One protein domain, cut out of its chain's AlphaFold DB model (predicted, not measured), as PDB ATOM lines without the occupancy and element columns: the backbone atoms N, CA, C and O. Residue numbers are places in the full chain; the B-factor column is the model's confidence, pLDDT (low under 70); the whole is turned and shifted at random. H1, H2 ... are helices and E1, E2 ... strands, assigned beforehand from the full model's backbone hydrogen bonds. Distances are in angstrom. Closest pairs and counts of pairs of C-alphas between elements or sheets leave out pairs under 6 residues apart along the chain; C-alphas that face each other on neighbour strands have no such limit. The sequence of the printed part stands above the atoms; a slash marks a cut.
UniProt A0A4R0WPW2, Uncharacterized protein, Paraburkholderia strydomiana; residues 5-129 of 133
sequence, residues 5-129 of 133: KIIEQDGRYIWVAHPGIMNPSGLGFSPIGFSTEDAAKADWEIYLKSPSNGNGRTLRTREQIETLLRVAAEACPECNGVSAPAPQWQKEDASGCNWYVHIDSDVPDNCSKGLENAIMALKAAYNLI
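Overview. This is residues 5 to 129 of the 133 residues of an uncharacterized protein of Paraburkholderia strydomiana (UniProt A0A4R0WPW2). The model shows two packed units side by side: a small one in which H1 packs over the hairpin of E1 and E2, and a larger one in which H2 and H3, set at a steep tilt, meet through the last part of H2, with the short strand pairs E3 with E6 and E4 with E5 near the first residues of H2 and the last of H3. The printed part has 125 residues, with three named helices and six named strands in the order E1 E2 H1 E3 H2 E4 E5 H3 E6. E1 with E2 and E4 with E5 are antiparallel sheets of two strands, and E3 with E6 is a parallel one; the class is mixed, helices and strands. The whole is compact, with a radius of gyration of the C-alphas of 14.2 A and spans of 44 by 36 by 20 A.

Along the chain. Find C-alpha 5 at (8.326, -113.221, 204.488), where E1, residues 5 to 9, begins. E2, residues 12 to 17, follows and is 16.7 A long. After residues 18 to 36 find C-alpha 37 at (8.804, -103.760, 208.183); from there H1 runs 18.8 A to residue 49. E3 is residues 58 to 60, and H2, residues 62 to 73, is 16.5 A long. Next come E4, residues 87 to 89, and E5, residues 99 to 101. H3, residues 109 to 125, runs 24.6 A, and E6, residues 126 to 128, ends at C-alpha 128 at (-12.837, -110.082, 218.736).

Arrangement. Look first at the hairpin of E1 and E2, where N 7 and O 14 are 2.9 A apart, within hydrogen-bond range. The closest C-alphas of E2 and H1 are those of Tyr 13 and Glu 37, 5.5 A apart. H1 is apart from H2 and H3. H2 touches H3 with residues 68 to 73 alone, closest at the C-alphas of Ala 72 and Ala 118, 6.1 A; they run opposite ways at a steep tilt of 43 degrees. In the parallel pair E3 and E6, N 60 and O 127 are 2.9 A apart; in the hairpin of E4 and E5, N 88 and O 100 are 2.8 A apart, both within hydrogen-bond range. The closest C-alphas of E5 and E6 are those of Trp 99 and Leu 128, 6.7 A apart. In H1 and H2 every O i to N i+4 pair is within hydrogen-bond range; in H3 it is 11 of 13.

Size, cuts and confidence. The C-alphas of Gly 20 and Asp 106, the two farthest apart, are 45.0 A from each other. The printed part has no cut. The links from E2 to H1 and from H2 to E4 are long, with 19 and 13 residues. Mean pLDDT of the printed part is 88.0, and residues 20 to 27 are under 70.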
ATOM      1  N   LYS A   5       7.479-114.310 204.981       93.44
ATOM      2  CA  LYS A   5       8.326-113.221 204.488       93.44
ATOM      3  C   LYS A   5       7.585-111.896 204.637       93.44
ATOM      4  O   LYS A   5       6.357-111.886 204.558       93.44
ATOM      5  N   ILE A   6       8.321-110.805 204.814       95.88
ATOM      6  CA  ILE A   6       7.782-109.458 204.623       95.88
ATOM      7  C   ILE A   6       8.076-109.031 203.186       95.88
ATOM      8  O   ILE A   6       9.164-109.298 202.675       95.88
ATOM      9  N   ILE A   7       7.103-108.414 202.523       96.00
ATOM     10  CA  ILE A   7       7.287-107.778 201.216       96.00
ATOM     11  C   ILE A   7       6.765-106.346 201.266       96.00
ATOM     12  O   ILE A   7       5.789-106.066 201.957       96.00
ATOM     13  N   GLU A   8       7.419-105.454 200.532       96.56
ATOM     14  CA  GLU A   8       6.935-104.095 200.314       96.56
ATOM     15  C   GLU A   8       6.012-104.071 199.087       96.56
ATOM     16  O   GLU A   8       6.342-104.622 198.034       96.56
ATOM     17  N   GLN A   9       4.852-103.443 199.235       91.25
ATOM     18  CA  GLN A   9       3.862-103.213 198.196       91.25
ATOM     19  C   GLN A   9       3.293-101.803 198.375       91.25
ATOM     20  O   GLN A   9       2.818-101.453 199.453       91.25
ATOM     21  N   ASP A  10       3.359-100.994 197.317       89.06
ATOM     22  CA  ASP A  10       2.825 -99.625 197.297       89.06
ATOM     23  C   ASP A  10       3.337 -98.751 198.465       89.06
ATOM     24  O   ASP A  10       2.598 -97.974 199.068       89.06
ATOM     25  N   GLY A  11       4.624 -98.900 198.814       93.31
ATOM     26  CA  GLY A  11       5.275 -98.159 199.902       93.31
ATOM     27  C   GLY A  11       4.889 -98.616 201.313       93.31
ATOM     28  O   GLY A  11       5.166 -97.911 202.285       93.31
ATOM     29  N   ARG A  12       4.221 -99.768 201.446       96.06
ATOM     30  CA  ARG A  12       3.827-100.367 202.728       96.06
ATOM     31  C   ARG A  12       4.255-101.826 202.797       96.06
ATOM     32  O   ARG A  12       4.376-102.510 201.791       96.06
ATOM     33  N   TYR A  13       4.465-102.326 204.001       97.62
ATOM     34  CA  TYR A  13       4.960-103.674 204.248       97.62
ATOM     35  C   TYR A  13       3.806-104.616 204.574       97.62
ATOM     36  O   TYR A  13       2.949-104.278 205.390       97.62
ATOM     37  N   ILE A  14       3.790-105.805 203.976       95.62
ATOM     38  CA  ILE A  14       2.844-106.882 204.289       95.62
ATOM     39  C   ILE A  14       3.598-108.157 204.647       95.62
ATOM     40  O   ILE A  14       4.656-108.445 204.084       95.62
ATOM     41  N   TRP A  15       3.049-108.951 205.563       94.50
ATOM     42  CA  TRP A  15       3.544-110.305 205.798       94.50
ATOM     43  C   TRP A  15       2.819-111.296 204.886       94.50
ATOM     44  O   TRP A  15       1.626-111.166 204.627       94.50
ATOM     45  N   VAL A  16       3.547-112.303 204.404       92.06
ATOM     46  CA  VAL A  16       3.018-113.414 203.602       92.06
ATOM     47  C   VAL A  16       3.447-114.719 204.255       92.06
ATOM     48  O   VAL A  16       4.644-114.991 204.388       92.06
ATOM     49  N   ALA A  17       2.469-115.518 204.670       88.12
ATOM     50  CA  ALA A  17       2.682-116.800 205.321       88.12
ATOM     51  C   ALA A  17       3.221-117.835 204.326       88.12
ATOM     52  O   ALA A  17       2.805-117.898 203.165       88.12
ATOM     53  N   HIS A  18       4.133-118.693 204.780       81.88
ATOM     54  CA  HIS A  18       4.550-119.836 203.979       81.88
ATOM     55  C   HIS A  18       3.396-120.856 203.881       81.88
ATOM     56  O   HIS A  18       2.793-121.170 204.911       81.88
ATOM     57  N   PRO A  19       3.109-121.454 202.704       73.00
ATOM     58  CA  PRO A  19       1.973-122.364 202.540       73.00
ATOM     59  C   PRO A  19       1.950-123.547 203.511       73.00
ATOM     60  O   PRO A  19       0.889-123.961 203.957       73.00
ATOM     61  N   GLY A  20       3.126-124.052 203.894       68.56
ATOM     62  CA  GLY A  20       3.270-125.133 204.881       68.56
ATOM     63  C   GLY A  20       2.956-124.755 206.337       68.56
ATOM     64  O   GLY A  20       3.043-125.622 207.199       68.56
ATOM     65  N   ILE A  21       2.643-123.487 206.623       67.50
ATOM     66  CA  ILE A  21       2.276-122.970 207.956       67.50
ATOM     67  C   ILE A  21       0.864-122.368 207.949       67.50
ATOM     68  O   ILE A  21       0.322-122.058 209.008       67.50
ATOM     69  N   MET A  22       0.233-122.243 206.776       61.78
ATOM     70  CA  MET A  22      -1.160-121.818 206.708       61.78
ATOM     71  C   MET A  22      -2.028-122.807 207.492       61.78
ATOM     72  O   MET A  22      -2.127-123.985 207.147       61.78
ATOM     73  N   ASN A  23      -2.674-122.314 208.550       54.88
ATOM     74  CA  ASN A  23      -3.838-122.985 209.111       54.88
ATOM     75  C   ASN A  23      -4.867-123.111 207.963       54.88
ATOM     76  O   ASN A  23      -4.993-122.141 207.208       54.88
ATOM     77  N   PRO A  24      -5.616-124.221 207.795       45.22
ATOM     78  CA  PRO A  24      -6.532-124.423 206.656       45.22
ATOM     79  C   PRO A  24      -7.616-123.346 206.499       45.22
ATOM     80  O   PRO A  24      -8.388-123.358 205.547       45.22
ATOM     81  N   SER A  25      -7.698-122.448 207.473       48.81
ATOM     82  CA  SER A  25      -8.769-121.512 207.719       48.81
ATOM     83  C   SER A  25      -8.277-120.054 207.830       48.81
ATOM     84  O   SER A  25      -9.090-119.162 208.035       48.81
ATOM     85  N   GLY A  26      -6.959-119.810 207.731       56.22
ATOM     86  CA  GLY A  26      -6.334-118.494 207.910       56.22
ATOM     87  C   GLY A  26      -5.936-117.813 206.595       56.22
ATOM     88  O   GLY A  26      -5.672-118.475 205.593       56.22
ATOM     89  N   LEU A  27      -5.867-116.478 206.594       65.94
ATOM     90  CA  LEU A  27      -5.316-115.718 205.467       65.94
ATOM     91  C   LEU A  27      -3.828-116.038 205.256       65.94
ATOM     92  O   LEU A  27      -3.044-116.052 206.201       65.94
ATOM     93  N   GLY A  28      -3.425-116.230 203.998       80.56
ATOM     94  CA  GLY A  28      -2.021-116.432 203.624       80.56
ATOM     95  C   GLY A  28      -1.169-115.156 203.638       80.56
ATOM     96  O   GLY A  28       0.018-115.217 203.329       80.56
ATOM     97  N   PHE A  29      -1.756-114.001 203.953       89.25
ATOM     98  CA  PHE A  29      -1.102-112.694 203.937       89.25
ATOM     99  C   PHE A  29      -1.828-111.698 204.852       89.25
ATOM    100  O   PHE A  29      -2.974-111.934 205.249       89.25
ATOM    101  N   SER A  30      -1.168-110.586 205.179       92.44
ATOM    102  CA  SER A  30      -1.756-109.544 206.021       92.44
ATOM    103  C   SER A  30      -2.934-108.846 205.330       92.44
ATOM    104  O   SER A  30      -2.829-108.474 204.163       92.44
ATOM    105  N   PRO A  31      -4.055-108.600 206.030       92.62
ATOM    106  CA  PRO A  31      -5.223-107.947 205.430       92.62
ATOM    107  C   PRO A  31      -5.003-106.461 205.107       92.62
ATOM    108  O   PRO A  31      -5.788-105.880 204.364       92.62
ATOM    109  N   ILE A  32      -3.964-105.840 205.677       94.44
ATOM    110  CA  ILE A  32      -3.584-104.438 205.471       94.44
ATOM    111  C   ILE A  32      -2.057-104.305 205.361       94.44
ATOM    112  O   ILE A  32      -1.325-105.213 205.767       94.44
ATOM    113  N   GLY A  33      -1.590-103.166 204.838       95.44
ATOM    114  CA  GLY A  33      -0.174-102.792 204.778       95.44
ATOM    115  C   GLY A  33       0.266-101.885 205.928       95.44
ATOM    116  O   GLY A  33      -0.451-100.964 206.326       95.44
ATOM    117  N   PHE A  34       1.483-102.098 206.419       97.00
ATOM    118  CA  PHE A  34       2.095-101.368 207.530       97.00
ATOM    119  C   PHE A  34       3.116-100.339 207.029       97.00
ATOM    120  O   PHE A  34       3.731-100.526 205.985       97.00
ATOM    121  N   SER A  35       3.327 -99.256 207.774       95.69
ATOM    122  CA  SER A  35       4.295 -98.210 207.408       95.69
ATOM    123  C   SER A  35       5.758 -98.647 207.553       95.69
ATOM    124  O   SER A  35       6.639 -98.044 206.946       95.69
ATOM    125  N   THR A  36       6.030 -99.698 208.332       96.94
ATOM    126  CA  THR A  36       7.380-100.229 208.555       96.94
ATOM    127  C   THR A  36       7.401-101.754 208.514       96.94
ATOM    128  O   THR A  36       6.413-102.419 208.845       96.94
ATOM    129  N   GLU A  37       8.555-102.315 208.148       97.19
ATOM    130  CA  GLU A  37       8.804-103.760 208.183       97.19
ATOM    131  C   GLU A  37       8.610-104.333 209.596       97.19
ATOM    132  O   GLU A  37       7.954-105.363 209.765       97.19
ATOM    133  N   ASP A  38       9.104-103.632 210.622       97.44
ATOM    134  CA  ASP A  38       8.976-104.049 212.021       97.44
ATOM    135  C   ASP A  38       7.515-104.117 212.481       97.44
ATOM    136  O   ASP A  38       7.140-105.045 213.200       97.44
ATOM    137  N   ALA A  39       6.663-103.186 212.039       96.94
ATOM    138  CA  ALA A  39       5.238-103.214 212.357       96.94
ATOM    139  C   ALA A  39       4.531-104.406 211.689       96.94
ATOM    140  O   ALA A  39       3.742-105.093 212.342       96.94
ATOM    141  N   ALA A  40       4.863-104.708 210.428       96.69
ATOM    142  CA  ALA A  40       4.348-105.899 209.751       96.69
ATOM    143  C   ALA A  40       4.800-107.186 210.458       96.69
ATOM    144  O   ALA A  40       4.008-108.106 210.668       96.69
ATOM    145  N   LYS A  41       6.064-107.247 210.886       95.81
ATOM    146  CA  LYS A  41       6.598-108.384 211.639       95.81
ATOM    147  C   LYS A  41       5.920-108.548 213.001       95.81
ATOM    148  O   LYS A  41       5.578-109.670 213.371       95.81
ATOM    149  N   ALA A  42       5.690-107.454 213.724       95.25
ATOM    150  CA  ALA A  42       4.990-107.485 215.005       95.25
ATOM    151  C   ALA A  42       3.553-108.013 214.854       95.25
ATOM    152  O   ALA A  42       3.125-108.854 215.647       95.25
ATOM    153  N   ASP A  43       2.824-107.590 213.813       95.38
ATOM    154  CA  ASP A  43       1.485-108.130 213.552       95.38
ATOM    155  C   ASP A  43       1.512-109.625 213.210       95.38
ATOM    156  O   ASP A  43       0.685-110.378 213.727       95.38
ATOM    157  N   TRP A  44       2.485-110.078 212.411       93.06
ATOM    158  CA  TRP A  44       2.675-111.504 212.131       93.06
ATOM    159  C   TRP A  44       2.905-112.321 213.411       93.06
ATOM    160  O   TRP A  44       2.339-113.401 213.581       93.06
ATOM    161  N   GLU A  45       3.721-111.817 214.338       92.25
ATOM    162  CA  GLU A  45       3.987-112.517 215.596       92.25
ATOM    163  C   GLU A  45       2.739-112.645 216.474       92.25
ATOM    164  O   GLU A  45       2.584-113.661 217.160       92.25
ATOM    165  N   ILE A  46       1.848-111.648 216.449       92.25
ATOM    166  CA  ILE A  46       0.543-111.739 217.113       92.25
ATOM    167  C   ILE A  46      -0.335-112.749 216.371       92.25
ATOM    168  O   ILE A  46      -0.871-113.656 217.002       92.25
ATOM    169  N   TYR A  47      -0.426-112.650 215.040       89.75
ATOM    170  CA  TYR A  47      -1.201-113.563 214.198       89.75
ATOM    171  C   TYR A  47      -0.863-115.035 214.472       89.75
ATOM    172  O   TYR A  47      -1.763-115.840 214.696       89.75
ATOM    173  N   LEU A  48       0.430-115.371 214.520       86.81
ATOM    174  CA  LEU A  48       0.915-116.737 214.723       86.81
ATOM    175  C   LEU A  48       0.557-117.309 216.104       86.81
ATOM    176  O   LEU A  48       0.392-118.519 216.248       86.81
ATOM    177  N   LYS A  49       0.485-116.454 217.129       87.75
ATOM    178  CA  LYS A  49       0.213-116.854 218.521       87.75
ATOM    179  C   LYS A  49      -1.276-116.810 218.860       87.75
ATOM    180  O   LYS A  49      -1.692-117.422 219.844       87.75
ATOM    181  N   SER A  50      -2.063-116.072 218.084       88.81
ATOM    182  CA  SER A  50      -3.488-115.905 218.322       88.81
ATOM    183  C   SER A  50      -4.275-117.177 217.980       88.81
ATOM    184  O   SER A  50      -4.061-117.784 216.928       88.81
ATOM    185  N   PRO A  51      -5.247-117.570 218.823       89.06
ATOM    186  CA  PRO A  51      -6.161-118.653 218.490       89.06
ATOM    187  C   PRO A  51      -7.061-118.263 217.312       89.06
ATOM    188  O   PRO A  51      -7.192-117.090 216.966       89.06
ATOM    189  N   SER A  52      -7.714-119.248 216.701       87.50
ATOM    190  CA  SER A  52      -8.740-119.027 215.676       87.50
ATOM    191  C   SER A  52     -10.101-119.517 216.167       87.50
ATOM    192  O   SER A  52     -10.163-120.436 216.984       87.50
ATOM    193  N   ASN A  53     -11.194-118.919 215.688       84.44
ATOM    194  CA  ASN A  53     -12.539-119.440 215.951       84.44
ATOM    195  C   ASN A  53     -12.895-120.614 215.015       84.44
ATOM    196  O   ASN A  53     -12.123-120.976 214.129       84.44
ATOM    197  N   GLY A  54     -14.093-121.187 215.177       79.50
ATOM    198  CA  GLY A  54     -14.580-122.299 214.342       79.50
ATOM    199  C   GLY A  54     -14.714-121.980 212.844       79.50
ATOM    200  O   GLY A  54     -14.766-122.902 212.040       79.50
ATOM    201  N   ASN A  55     -14.706-120.695 212.472       79.56
ATOM    202  CA  ASN A  55     -14.731-120.217 211.084       79.56
ATOM    203  C   ASN A  55     -13.327-119.894 210.544       79.56
ATOM    204  O   ASN A  55     -13.199-119.384 209.435       79.56
ATOM    205  N   GLY A  56     -12.278-120.144 211.331       81.69
ATOM    206  CA  GLY A  56     -10.894-119.937 210.926       81.69
ATOM    207  C   GLY A  56     -10.299-118.567 211.154       81.69
ATOM    208  O   GLY A  56      -9.117-118.360 210.883       81.69
ATOM    209  N   ARG A  57     -11.103-117.641 211.662       87.69
ATOM    210  CA  ARG A  57     -10.722-116.246 211.842       87.69
ATOM    211  C   ARG A  57      -9.847-116.123 213.070       87.69
ATOM    212  O   ARG A  57     -10.207-116.638 214.133       87.69
ATOM    213  N   THR A  58      -8.734-115.416 212.938       91.25
ATOM    214  CA  THR A  58      -7.823-115.187 214.056       91.25
ATOM    215  C   THR A  58      -8.495-114.281 215.085       91.25
ATOM    216  O   THR A  58      -9.079-113.251 214.748       91.25
ATOM    217  N   LEU A  59      -8.419-114.667 216.351       92.38
ATOM    218  CA  LEU A  59      -8.974-113.915 217.464       92.38
ATOM    219  C   LEU A  59      -7.989-112.828 217.906       92.38
ATOM    220  O   LEU A  59      -6.800-113.087 218.120       92.38
ATOM    221  N   ARG A  60      -8.495-111.603 218.033       93.69
ATOM    222  CA  ARG A  60      -7.740-110.401 218.405       93.69
ATOM    223  C   ARG A  60      -8.429-109.684 219.562       93.69
ATOM    224  O   ARG A  60      -9.651-109.747 219.687       93.69
ATOM    225  N   THR A  61      -7.665-108.993 220.402       93.88
ATOM    226  CA  THR A  61      -8.259-108.087 221.400       93.88
ATOM    227  C   THR A  61      -8.856-106.864 220.712       93.88
ATOM    228  O   THR A  61      -8.528-106.553 219.559       93.88
ATOM    229  N   ARG A  62      -9.719-106.140 221.425       93.19
ATOM    230  CA  ARG A  62     -10.284-104.883 220.927       93.19
ATOM    231  C   ARG A  62      -9.190-103.889 220.528       93.19
ATOM    232  O   ARG A  62      -9.230-103.349 219.427       93.19
ATOM    233  N   GLU A  63      -8.177-103.722 221.370       92.88
ATOM    234  CA  GLU A  63      -7.064-102.786 221.168       92.88
ATOM    235  C   GLU A  63      -6.215-103.162 219.946       92.88
ATOM    236  O   GLU A  63      -5.679-102.295 219.250       92.88
ATOM    237  N   GLN A  64      -6.096-104.462 219.660       94.88
ATOM    238  CA  GLN A  64      -5.398-104.949 218.473       94.88
ATOM    239  C   GLN A  64      -6.171-104.595 217.200       94.88
ATOM    240  O   GLN A  64      -5.564-104.110 216.246       94.88
ATOM    241  N   ILE A  65      -7.498-104.769 217.184       95.31
ATOM    242  CA  ILE A  65      -8.329-104.348 216.047       95.31
ATOM    243  C   ILE A  65      -8.324-102.820 215.897       95.31
ATOM    244  O   ILE A  65      -8.143-102.333 214.786       95.31
ATOM    245  N   GLU A  66      -8.427-102.056 216.990       94.06
ATOM    246  CA  GLU A  66      -8.304-100.586 216.971       94.06
ATOM    247  C   GLU A  66      -6.967-100.132 216.377       94.06
ATOM    248  O   GLU A  66      -6.911 -99.201 215.575       94.06
ATOM    249  N   THR A  67      -5.878-100.815 216.729       94.44
ATOM    250  CA  THR A  67      -4.555-100.518 216.176       94.44
ATOM    251  C   THR A  67      -4.495-100.800 214.678       94.44
ATOM    252  O   THR A  67      -3.988 -99.968 213.932       94.44
ATOM    253  N   LEU A  68      -5.058-101.916 214.216       95.31
ATOM    254  CA  LEU A  68      -5.119-102.238 212.788       95.31
ATOM    255  C   LEU A  68      -5.988-101.239 212.007       95.31
ATOM    256  O   LEU A  68      -5.624-100.847 210.902       95.31
ATOM    257  N   LEU A  69      -7.093-100.772 212.595       94.12
ATOM    258  CA  LEU A  69      -7.939 -99.728 212.009       94.12
ATOM    259  C   LEU A  69      -7.204 -98.383 211.909       94.12
ATOM    260  O   LEU A  69      -7.324 -97.706 210.890       94.12
ATOM    261  N   ARG A  70      -6.383 -98.019 212.906       92.25
ATOM    262  CA  ARG A  70      -5.490 -96.847 212.818       92.25
ATOM    263  C   ARG A  70      -4.466 -96.989 211.697       92.25
ATOM    264  O   ARG A  70      -4.341 -96.083 210.882       92.25
ATOM    265  N   VAL A  71      -3.797 -98.137 211.604       93.94
ATOM    266  CA  VAL A  71      -2.825 -98.411 210.530       93.94
ATOM    267  C   VAL A  71      -3.485 -98.335 209.148       93.94
ATOM    268  O   VAL A  71      -2.874 -97.837 208.204       93.94
ATOM    269  N   ALA A  72      -4.733 -98.799 209.022       92.25
ATOM    270  CA  ALA A  72      -5.511 -98.668 207.796       92.25
ATOM    271  C   ALA A  72      -5.840 -97.201 207.467       92.25
ATOM    272  O   ALA A  72      -5.685 -96.791 206.320       92.25
ATOM    273  N   ALA A  73      -6.232 -96.399 208.462       90.62
ATOM    274  CA  ALA A  73      -6.484 -94.968 208.283       90.62
ATOM    275  C   ALA A  73      -5.223 -94.208 207.848       90.62
ATOM    276  O   ALA A  73      -5.281 -93.402 206.926       90.62
ATOM    277  N   GLU A  74      -4.063 -94.529 208.425       89.69
ATOM    278  CA  GLU A  74      -2.764 -93.967 208.025       89.69
ATOM    279  C   GLU A  74      -2.363 -94.307 206.579       89.69
ATOM    280  O   GLU A  74      -1.467 -93.675 206.020       89.69
ATOM    281  N   ALA A  75      -2.964 -95.336 205.973       88.19
ATOM    282  CA  ALA A  75      -2.738 -95.688 204.574       88.19
ATOM    283  C   ALA A  75      -3.583 -94.855 203.599       88.19
ATOM    284  O   ALA A  75      -3.322 -94.893 202.399       88.19
ATOM    285  N   CYS A  76      -4.571 -94.110 204.099       88.12
ATOM    286  CA  CYS A  76      -5.483 -93.293 203.313       88.12
ATOM    287  C   CYS A  76      -5.188 -91.807 203.582       88.12
ATOM    288  O   CYS A  76      -5.574 -91.288 204.632       88.12
ATOM    289  N   PRO A  77      -4.499 -91.093 202.669       86.81
ATOM    290  CA  PRO A  77      -4.203 -89.666 202.830       86.81
ATOM    291  C   PRO A  77      -5.441 -88.806 203.113       86.81
ATOM    292  O   PRO A  77      -5.369 -87.811 203.834       86.81
ATOM    293  N   GLU A  78      -6.586 -89.213 202.572       87.25
ATOM    294  CA  GLU A  78      -7.889 -88.580 202.748       87.25
ATOM    295  C   GLU A  78      -8.416 -88.676 204.188       87.25
ATOM    296  O   GLU A  78      -9.269 -87.881 204.575       87.25
ATOM    297  N   CYS A  79      -7.895 -89.611 204.988       85.56
ATOM    298  CA  CYS A  79      -8.226 -89.790 206.401       85.56
ATOM    299  C   CYS A  79      -7.320 -89.001 207.356       85.56
ATOM    300  O   CYS A  79      -7.411 -89.179 208.572       85.56
ATOM    301  N   ASN A  80      -6.433 -88.139 206.850       84.38
ATOM    302  CA  ASN A  80      -5.540 -87.368 207.710       84.38
ATOM    303  C   ASN A  80      -6.332 -86.489 208.700       84.38
ATOM    304  O   ASN A  80      -7.158 -85.672 208.301       84.38
ATOM    305  N   GLY A  81      -6.062 -86.656 209.998       78.50
ATOM    306  CA  GLY A  81      -6.755 -85.949 211.079       78.50
ATOM    307  C   GLY A  81      -8.098 -86.556 211.502       78.50
ATOM    308  O   GLY A  81      -8.688 -86.076 212.468       78.50
ATOM    309  N   VAL A  82      -8.564 -87.618 210.838       81.88
ATOM    310  CA  VAL A  82      -9.770 -88.359 211.229       81.88
ATOM    311  C   VAL A  82      -9.412 -89.383 212.305       81.88
ATOM    312  O   VAL A  82      -8.417 -90.101 212.200       81.88
ATOM    313  N   SER A  83     -10.231 -89.472 213.355       80.12
ATOM    314  CA  SER A  83     -10.076 -90.534 214.348       80.12
ATOM    315  C   SER A  83     -10.433 -91.879 213.725       80.12
ATOM    316  O   SER A  83     -11.502 -92.029 213.136       80.12
ATOM    317  N   ALA A  84      -9.573 -92.885 213.891       74.50
ATOM    318  CA  ALA A  84      -9.915 -94.235 213.462       74.50
ATOM    319  C   ALA A  84     -11.164 -94.722 214.216       74.50
ATOM    320  O   ALA A  84     -11.264 -94.509 215.433       74.50
ATOM    321  N   PRO A  85     -12.108 -95.380 213.525       81.12
ATOM    322  CA  PRO A  85     -13.324 -95.842 214.166       81.12
ATOM    323  C   PRO A  85     -13.001 -96.950 215.171       81.12
ATOM    324  O   PRO A  85     -12.154 -97.810 214.923       81.12
ATOM    325  N   ALA A  86     -13.692 -96.952 216.309       87.56
ATOM    326  CA  ALA A  86     -13.536 -98.002 217.306       87.56
ATOM    327  C   ALA A  86     -14.420 -99.216 216.949       87.56
ATOM    328  O   ALA A  86     -15.607 -99.040 216.658       87.56
ATOM    329  N   PRO A  87     -13.891-100.451 217.000       93.62
ATOM    330  CA  PRO A  87     -14.669-101.651 216.779       93.62
ATOM    331  C   PRO A  87     -15.646-101.852 217.943       93.62
ATOM    332  O   PRO A  87     -15.293-101.756 219.122       93.62
ATOM    333  N   GLN A  88     -16.892-102.144 217.600       92.25
ATOM    334  CA  GLN A  88     -17.972-102.441 218.526       92.25
ATOM    335  C   GLN A  88     -18.363-103.907 218.384       92.25
ATOM    336  O   GLN A  88     -18.439-104.440 217.276       92.25
ATOM    337  N   TRP A  89     -18.588-104.561 219.520       92.75
ATOM    338  CA  TRP A  89     -19.009-105.956 219.545       92.75
ATOM    339  C   TRP A  89     -20.417-106.098 218.955       92.75
ATOM    340  O   TRP A  89     -21.303-105.293 219.238       92.75
ATOM    341  N   GLN A  90     -20.633-107.158 218.184       92.50
ATOM    342  CA  GLN A  90     -21.951-107.607 217.744       92.50
ATOM    343  C   GLN A  90     -22.035-109.131 217.802       92.50
ATOM    344  O   GLN A  90     -21.024-109.838 217.797       92.50
ATOM    345  N   LYS A  91     -23.264-109.656 217.774       91.62
ATOM    346  CA  LYS A  91     -23.466-111.069 217.455       91.62
ATOM    347  C   LYS A  91     -22.876-111.347 216.069       91.62
ATOM    348  O   LYS A  91     -22.958-110.485 215.198       91.62
ATOM    349  N   GLU A  92     -22.318-112.542 215.881       91.62
ATOM    350  CA  GLU A  92     -21.817-112.980 214.576       91.62
ATOM    351  C   GLU A  92     -22.849-112.705 213.474       91.62
ATOM    352  O   GLU A  92     -23.998-113.155 213.552       91.62
ATOM    353  N   ASP A  93     -22.431-111.923 212.479       90.56
ATOM    354  CA  ASP A  93     -23.226-111.656 211.286       90.56
ATOM    355  C   ASP A  93     -23.202-112.852 210.316       90.56
ATOM    356  O   ASP A  93     -22.608-113.897 210.587       90.56
ATOM    357  N   ALA A  94     -23.843-112.711 209.153       89.12
ATOM    358  CA  ALA A  94     -23.903-113.772 208.145       89.12
ATOM    359  C   ALA A  94     -22.518-114.215 207.621       89.12
ATOM    360  O   ALA A  94     -22.400-115.304 207.064       89.12
ATOM    361  N   SER A  95     -21.475-113.394 207.801       86.25
ATOM    362  CA  SER A  95     -20.084-113.710 207.444       86.25
ATOM    363  C   SER A  95     -19.274-114.295 208.613       86.25
ATOM    364  O   SER A  95     -18.071-114.555 208.481       86.25
ATOM    365  N   GLY A  96     -19.917-114.475 209.772       89.31
ATOM    366  CA  GLY A  96     -19.294-114.927 211.011       89.31
ATOM    367  C   GLY A  96     -18.437-113.860 211.700       89.31
ATOM    368  O   GLY A  96     -17.596-114.224 212.525       89.31
ATOM    369  N   CYS A  97     -18.592-112.575 211.348       92.44
ATOM    370  CA  CYS A  97     -17.872-111.463 211.972       92.44
ATOM    371  C   CYS A  97     -18.606-110.983 213.232       92.44
ATOM    372  O   CYS A  97     -19.793-110.654 213.175       92.44
ATOM    373  N   ASN A  98     -17.908-110.907 214.368       94.44
ATOM    374  CA  ASN A  98     -18.489-110.503 215.658       94.44
ATOM    375  C   ASN A  98     -18.221-109.037 216.036       94.44
ATOM    376  O   ASN A  98     -18.364-108.648 217.196       94.44
ATOM    377  N   TRP A  99     -17.820-108.213 215.073       95.19
ATOM    378  CA  TRP A  99     -17.623-106.788 215.300       95.19
ATOM    379  C   TRP A  99     -17.988-105.948 214.079       95.19
ATOM    380  O   TRP A  99     -17.958-106.397 212.929       95.19
ATOM    381  N   TYR A 100     -18.329-104.696 214.343       94.31
ATOM    382  CA  TYR A 100     -18.552-103.671 213.334       94.31
ATOM    383  C   TYR A 100     -17.874-102.371 213.745       94.31
ATOM    384  O   TYR A 100     -17.375-102.233 214.856       94.31
ATOM    385  N   VAL A 101     -17.843-101.421 212.823       92.69
ATOM    386  CA  VAL A 101     -17.407-100.051 213.068       92.69
ATOM    387  C   VAL A 101     -18.505 -99.132 212.570       92.69
ATOM    388  O   VAL A 101     -19.133 -99.419 211.548       92.69
ATOM    389  N   HIS A 102     -18.752 -98.059 213.309       87.69
ATOM    390  CA  HIS A 102     -19.539 -96.940 212.824       87.69
ATOM    391  C   HIS A 102     -18.560 -95.903 212.274       87.69
ATOM    392  O   HIS A 102     -17.606 -95.552 212.966       87.69
ATOM    393  N   ILE A 103     -18.752 -95.490 211.025       82.88
ATOM    394  CA  ILE A 103     -18.023 -94.366 210.438       82.88
ATOM    395  C   ILE A 103     -18.952 -93.165 210.572       82.88
ATOM    396  O   ILE A 103     -20.065 -93.199 210.044       82.88
ATOM    397  N   ASP A 104     -18.518 -92.160 211.326       80.56
ATOM    398  CA  ASP A 104     -19.316 -90.966 211.584       80.56
ATOM    399  C   ASP A 104     -19.563 -90.180 210.285       80.56
ATOM    400  O   ASP A 104     -18.753 -90.185 209.356       80.56
ATOM    401  N   SER A 105     -20.709 -89.499 210.195       77.62
ATOM    402  CA  SER A 105     -21.128 -88.790 208.974       77.62
ATOM    403  C   SER A 105     -20.274 -87.562 208.629       77.62
ATOM    404  O   SER A 105     -20.446 -86.982 207.561       77.62
ATOM    405  N   ASP A 106     -19.421 -87.116 209.549       80.94
ATOM    406  CA  ASP A 106     -18.459 -86.027 209.360       80.94
ATOM    407  C   ASP A 106     -17.121 -86.507 208.769       80.94
ATOM    408  O   ASP A 106     -16.295 -85.681 208.373       80.94
ATOM    409  N   VAL A 107     -16.920 -87.824 208.644       82.44
ATOM    410  CA  VAL A 107     -15.787 -88.398 207.918       82.44
ATOM    411  C   VAL A 107     -15.952 -88.118 206.419       82.44
ATOM    412  O   VAL A 107     -16.983 -88.468 205.844       82.44
ATOM    413  N   PRO A 108     -14.942 -87.536 205.745       84.69
ATOM    414  CA  PRO A 108     -15.000 -87.297 204.307       84.69
ATOM    415  C   PRO A 108     -15.301 -88.575 203.505       84.69
ATOM    416  O   PRO A 108     -14.686 -89.617 203.739       84.69
ATOM    417  N   ASP A 109     -16.192 -88.495 202.509       84.81
ATOM    418  CA  ASP A 109     -16.616 -89.643 201.682       84.81
ATOM    419  C   ASP A 109     -15.443 -90.433 201.080       84.81
ATOM    420  O   ASP A 109     -15.499 -91.653 200.927       84.81
ATOM    421  N   ASN A 110     -14.373 -89.732 200.706       84.56
ATOM    422  CA  ASN A 110     -13.157 -90.321 200.155       84.56
ATOM    423  C   ASN A 110     -12.336 -91.083 201.211       84.56
ATOM    424  O   ASN A 110     -11.819 -92.151 200.893       84.56
ATOM    425  N   CYS A 111     -12.290 -90.603 202.457       87.44
ATOM    426  CA  CYS A 111     -11.727 -91.356 203.579       87.44
ATOM    427  C   CYS A 111     -12.563 -92.604 203.889       87.44
ATOM    428  O   CYS A 111     -12.018 -93.702 203.999       87.44
ATOM    429  N   SER A 112     -13.892 -92.456 203.962       85.81
ATOM    430  CA  SER A 112     -14.800 -93.577 204.239       85.81
ATOM    431  C   SER A 112     -14.606 -94.717 203.229       85.81
ATOM    432  O   SER A 112     -14.320 -95.850 203.617       85.81
ATOM    433  N   LYS A 113     -14.612 -94.403 201.926       85.25
ATOM    434  CA  LYS A 113     -14.362 -95.383 200.851       85.25
ATOM    435  C   LYS A 113     -12.980 -96.038 200.930       85.25
ATOM    436  O   LYS A 113     -12.846 -97.222 200.621       85.25
ATOM    437  N   GLY A 114     -11.950 -95.286 201.323       83.31
ATOM    438  CA  GLY A 114     -10.605 -95.827 201.526       83.31
ATOM    439  C   GLY A 114     -10.559 -96.840 202.674       83.31
ATOM    440  O   GLY A 114      -9.964 -97.913 202.541       83.31
ATOM    441  N   LEU A 115     -11.250 -96.536 203.773       89.25
ATOM    442  CA  LEU A 115     -11.336 -97.395 204.952       89.25
ATOM    443  C   LEU A 115     -12.213 -98.631 204.743       89.25
ATOM    444  O   LEU A 115     -11.885 -99.685 205.285       89.25
ATOM    445  N   GLU A 116     -13.295 -98.541 203.967       89.81
ATOM    446  CA  GLU A 116     -14.244 -99.643 203.744       89.81
ATOM    447  C   GLU A 116     -13.555-100.940 203.290       89.81
ATOM    448  O   GLU A 116     -13.804-102.002 203.863       89.81
ATOM    449  N   ASN A 117     -12.628-100.855 202.331       88.12
ATOM    450  CA  ASN A 117     -11.887-102.020 201.836       88.12
ATOM    451  C   ASN A 117     -11.005-102.649 202.923       88.12
ATOM    452  O   ASN A 117     -10.976-103.873 203.078       88.12
ATOM    453  N   ALA A 118     -10.312-101.820 203.707       91.62
ATOM    454  CA  ALA A 118      -9.473-102.292 204.802       91.62
ATOM    455  C   ALA A 118     -10.317-102.903 205.929       91.62
ATOM    456  O   ALA A 118      -9.990-103.974 206.438       91.62
ATOM    457  N   ILE A 119     -11.443-102.274 206.277       93.75
ATOM    458  CA  ILE A 119     -12.403-102.792 207.255       93.75
ATOM    459  C   ILE A 119     -12.943-104.141 206.788       93.75
ATOM    460  O   ILE A 119     -12.967-105.076 207.580       93.75
ATOM    461  N   MET A 120     -13.338-104.278 205.521       92.00
ATOM    462  CA  MET A 120     -13.798-105.553 204.966       92.00
ATOM    463  C   MET A 120     -12.723-106.641 205.041       92.00
ATOM    464  O   MET A 120     -13.027-107.762 205.449       92.00
ATOM    465  N   ALA A 121     -11.471-106.323 204.703       92.25
ATOM    466  CA  ALA A 121     -10.363-107.273 204.790       92.25
ATOM    467  C   ALA A 121     -10.090-107.702 206.243       92.25
ATOM    468  O   ALA A 121      -9.983-108.896 206.535       92.25
ATOM    469  N   LEU A 122     -10.065-106.751 207.181       94.31
ATOM    470  CA  LEU A 122      -9.931-107.028 208.615       94.31
ATOM    471  C   LEU A 122     -11.107-107.862 209.135       94.31
ATOM    472  O   LEU A 122     -10.897-108.842 209.850       94.31
ATOM    473  N   LYS A 123     -12.332-107.533 208.716       93.50
ATOM    474  CA  LYS A 123     -13.555-108.297 208.993       93.50
ATOM    475  C   LYS A 123     -13.618-109.633 208.276       93.50
ATOM    476  O   LYS A 123     -14.531-110.385 208.579       93.50
ATOM    477  N   ALA A 124     -12.722-109.969 207.352       90.56
ATOM    478  CA  ALA A 124     -12.576-111.317 206.792       90.56
ATOM    479  C   ALA A 124     -11.491-112.118 207.532       90.56
ATOM    480  O   ALA A 124     -11.573-113.338 207.641       90.56
ATOM    481  N   ALA A 125     -10.507-111.417 208.098       91.19
ATOM    482  CA  ALA A 125      -9.375-111.998 208.804       91.19
ATOM    483  C   ALA A 125      -9.677-112.327 210.272       91.19
ATOM    484  O   ALA A 125      -9.260-113.369 210.785       91.19
ATOM    485  N   TYR A 126     -10.364-111.410 210.961       93.31
ATOM    486  CA  TYR A 126     -10.288-111.302 212.414       93.31
ATOM    487  C   TYR A 126     -11.646-111.216 213.098       93.31
ATOM    488  O   TYR A 126     -12.579-110.599 212.587       93.31
ATOM    489  N   ASN A 127     -11.710-111.795 214.297       94.06
ATOM    490  CA  ASN A 127     -12.807-111.631 215.247       94.06
ATOM    491  C   ASN A 127     -12.278-111.135 216.595       94.06
ATOM    492  O   ASN A 127     -11.128-111.391 216.952       94.06
ATOM    493  N   LEU A 128     -13.130-110.452 217.357       94.31
ATOM    494  CA  LEU A 128     -12.837-110.082 218.736       94.31
ATOM    495  C   LEU A 128     -12.810-111.333 219.618       94.31
ATOM    496  O   LEU A 128     -13.707-112.174 219.540       94.31
ATOM    497  N   ILE A 129     -11.777-111.446 220.452       89.94
ATOM    498  CA  ILE A 129     -11.628-112.523 221.436       89.94
ATOM    499  C   ILE A 129     -12.597-112.364 222.614       89.94
ATOM    500  O   ILE A 129     -13.012-113.356 223.213       89.94
TER     501      ILE A 129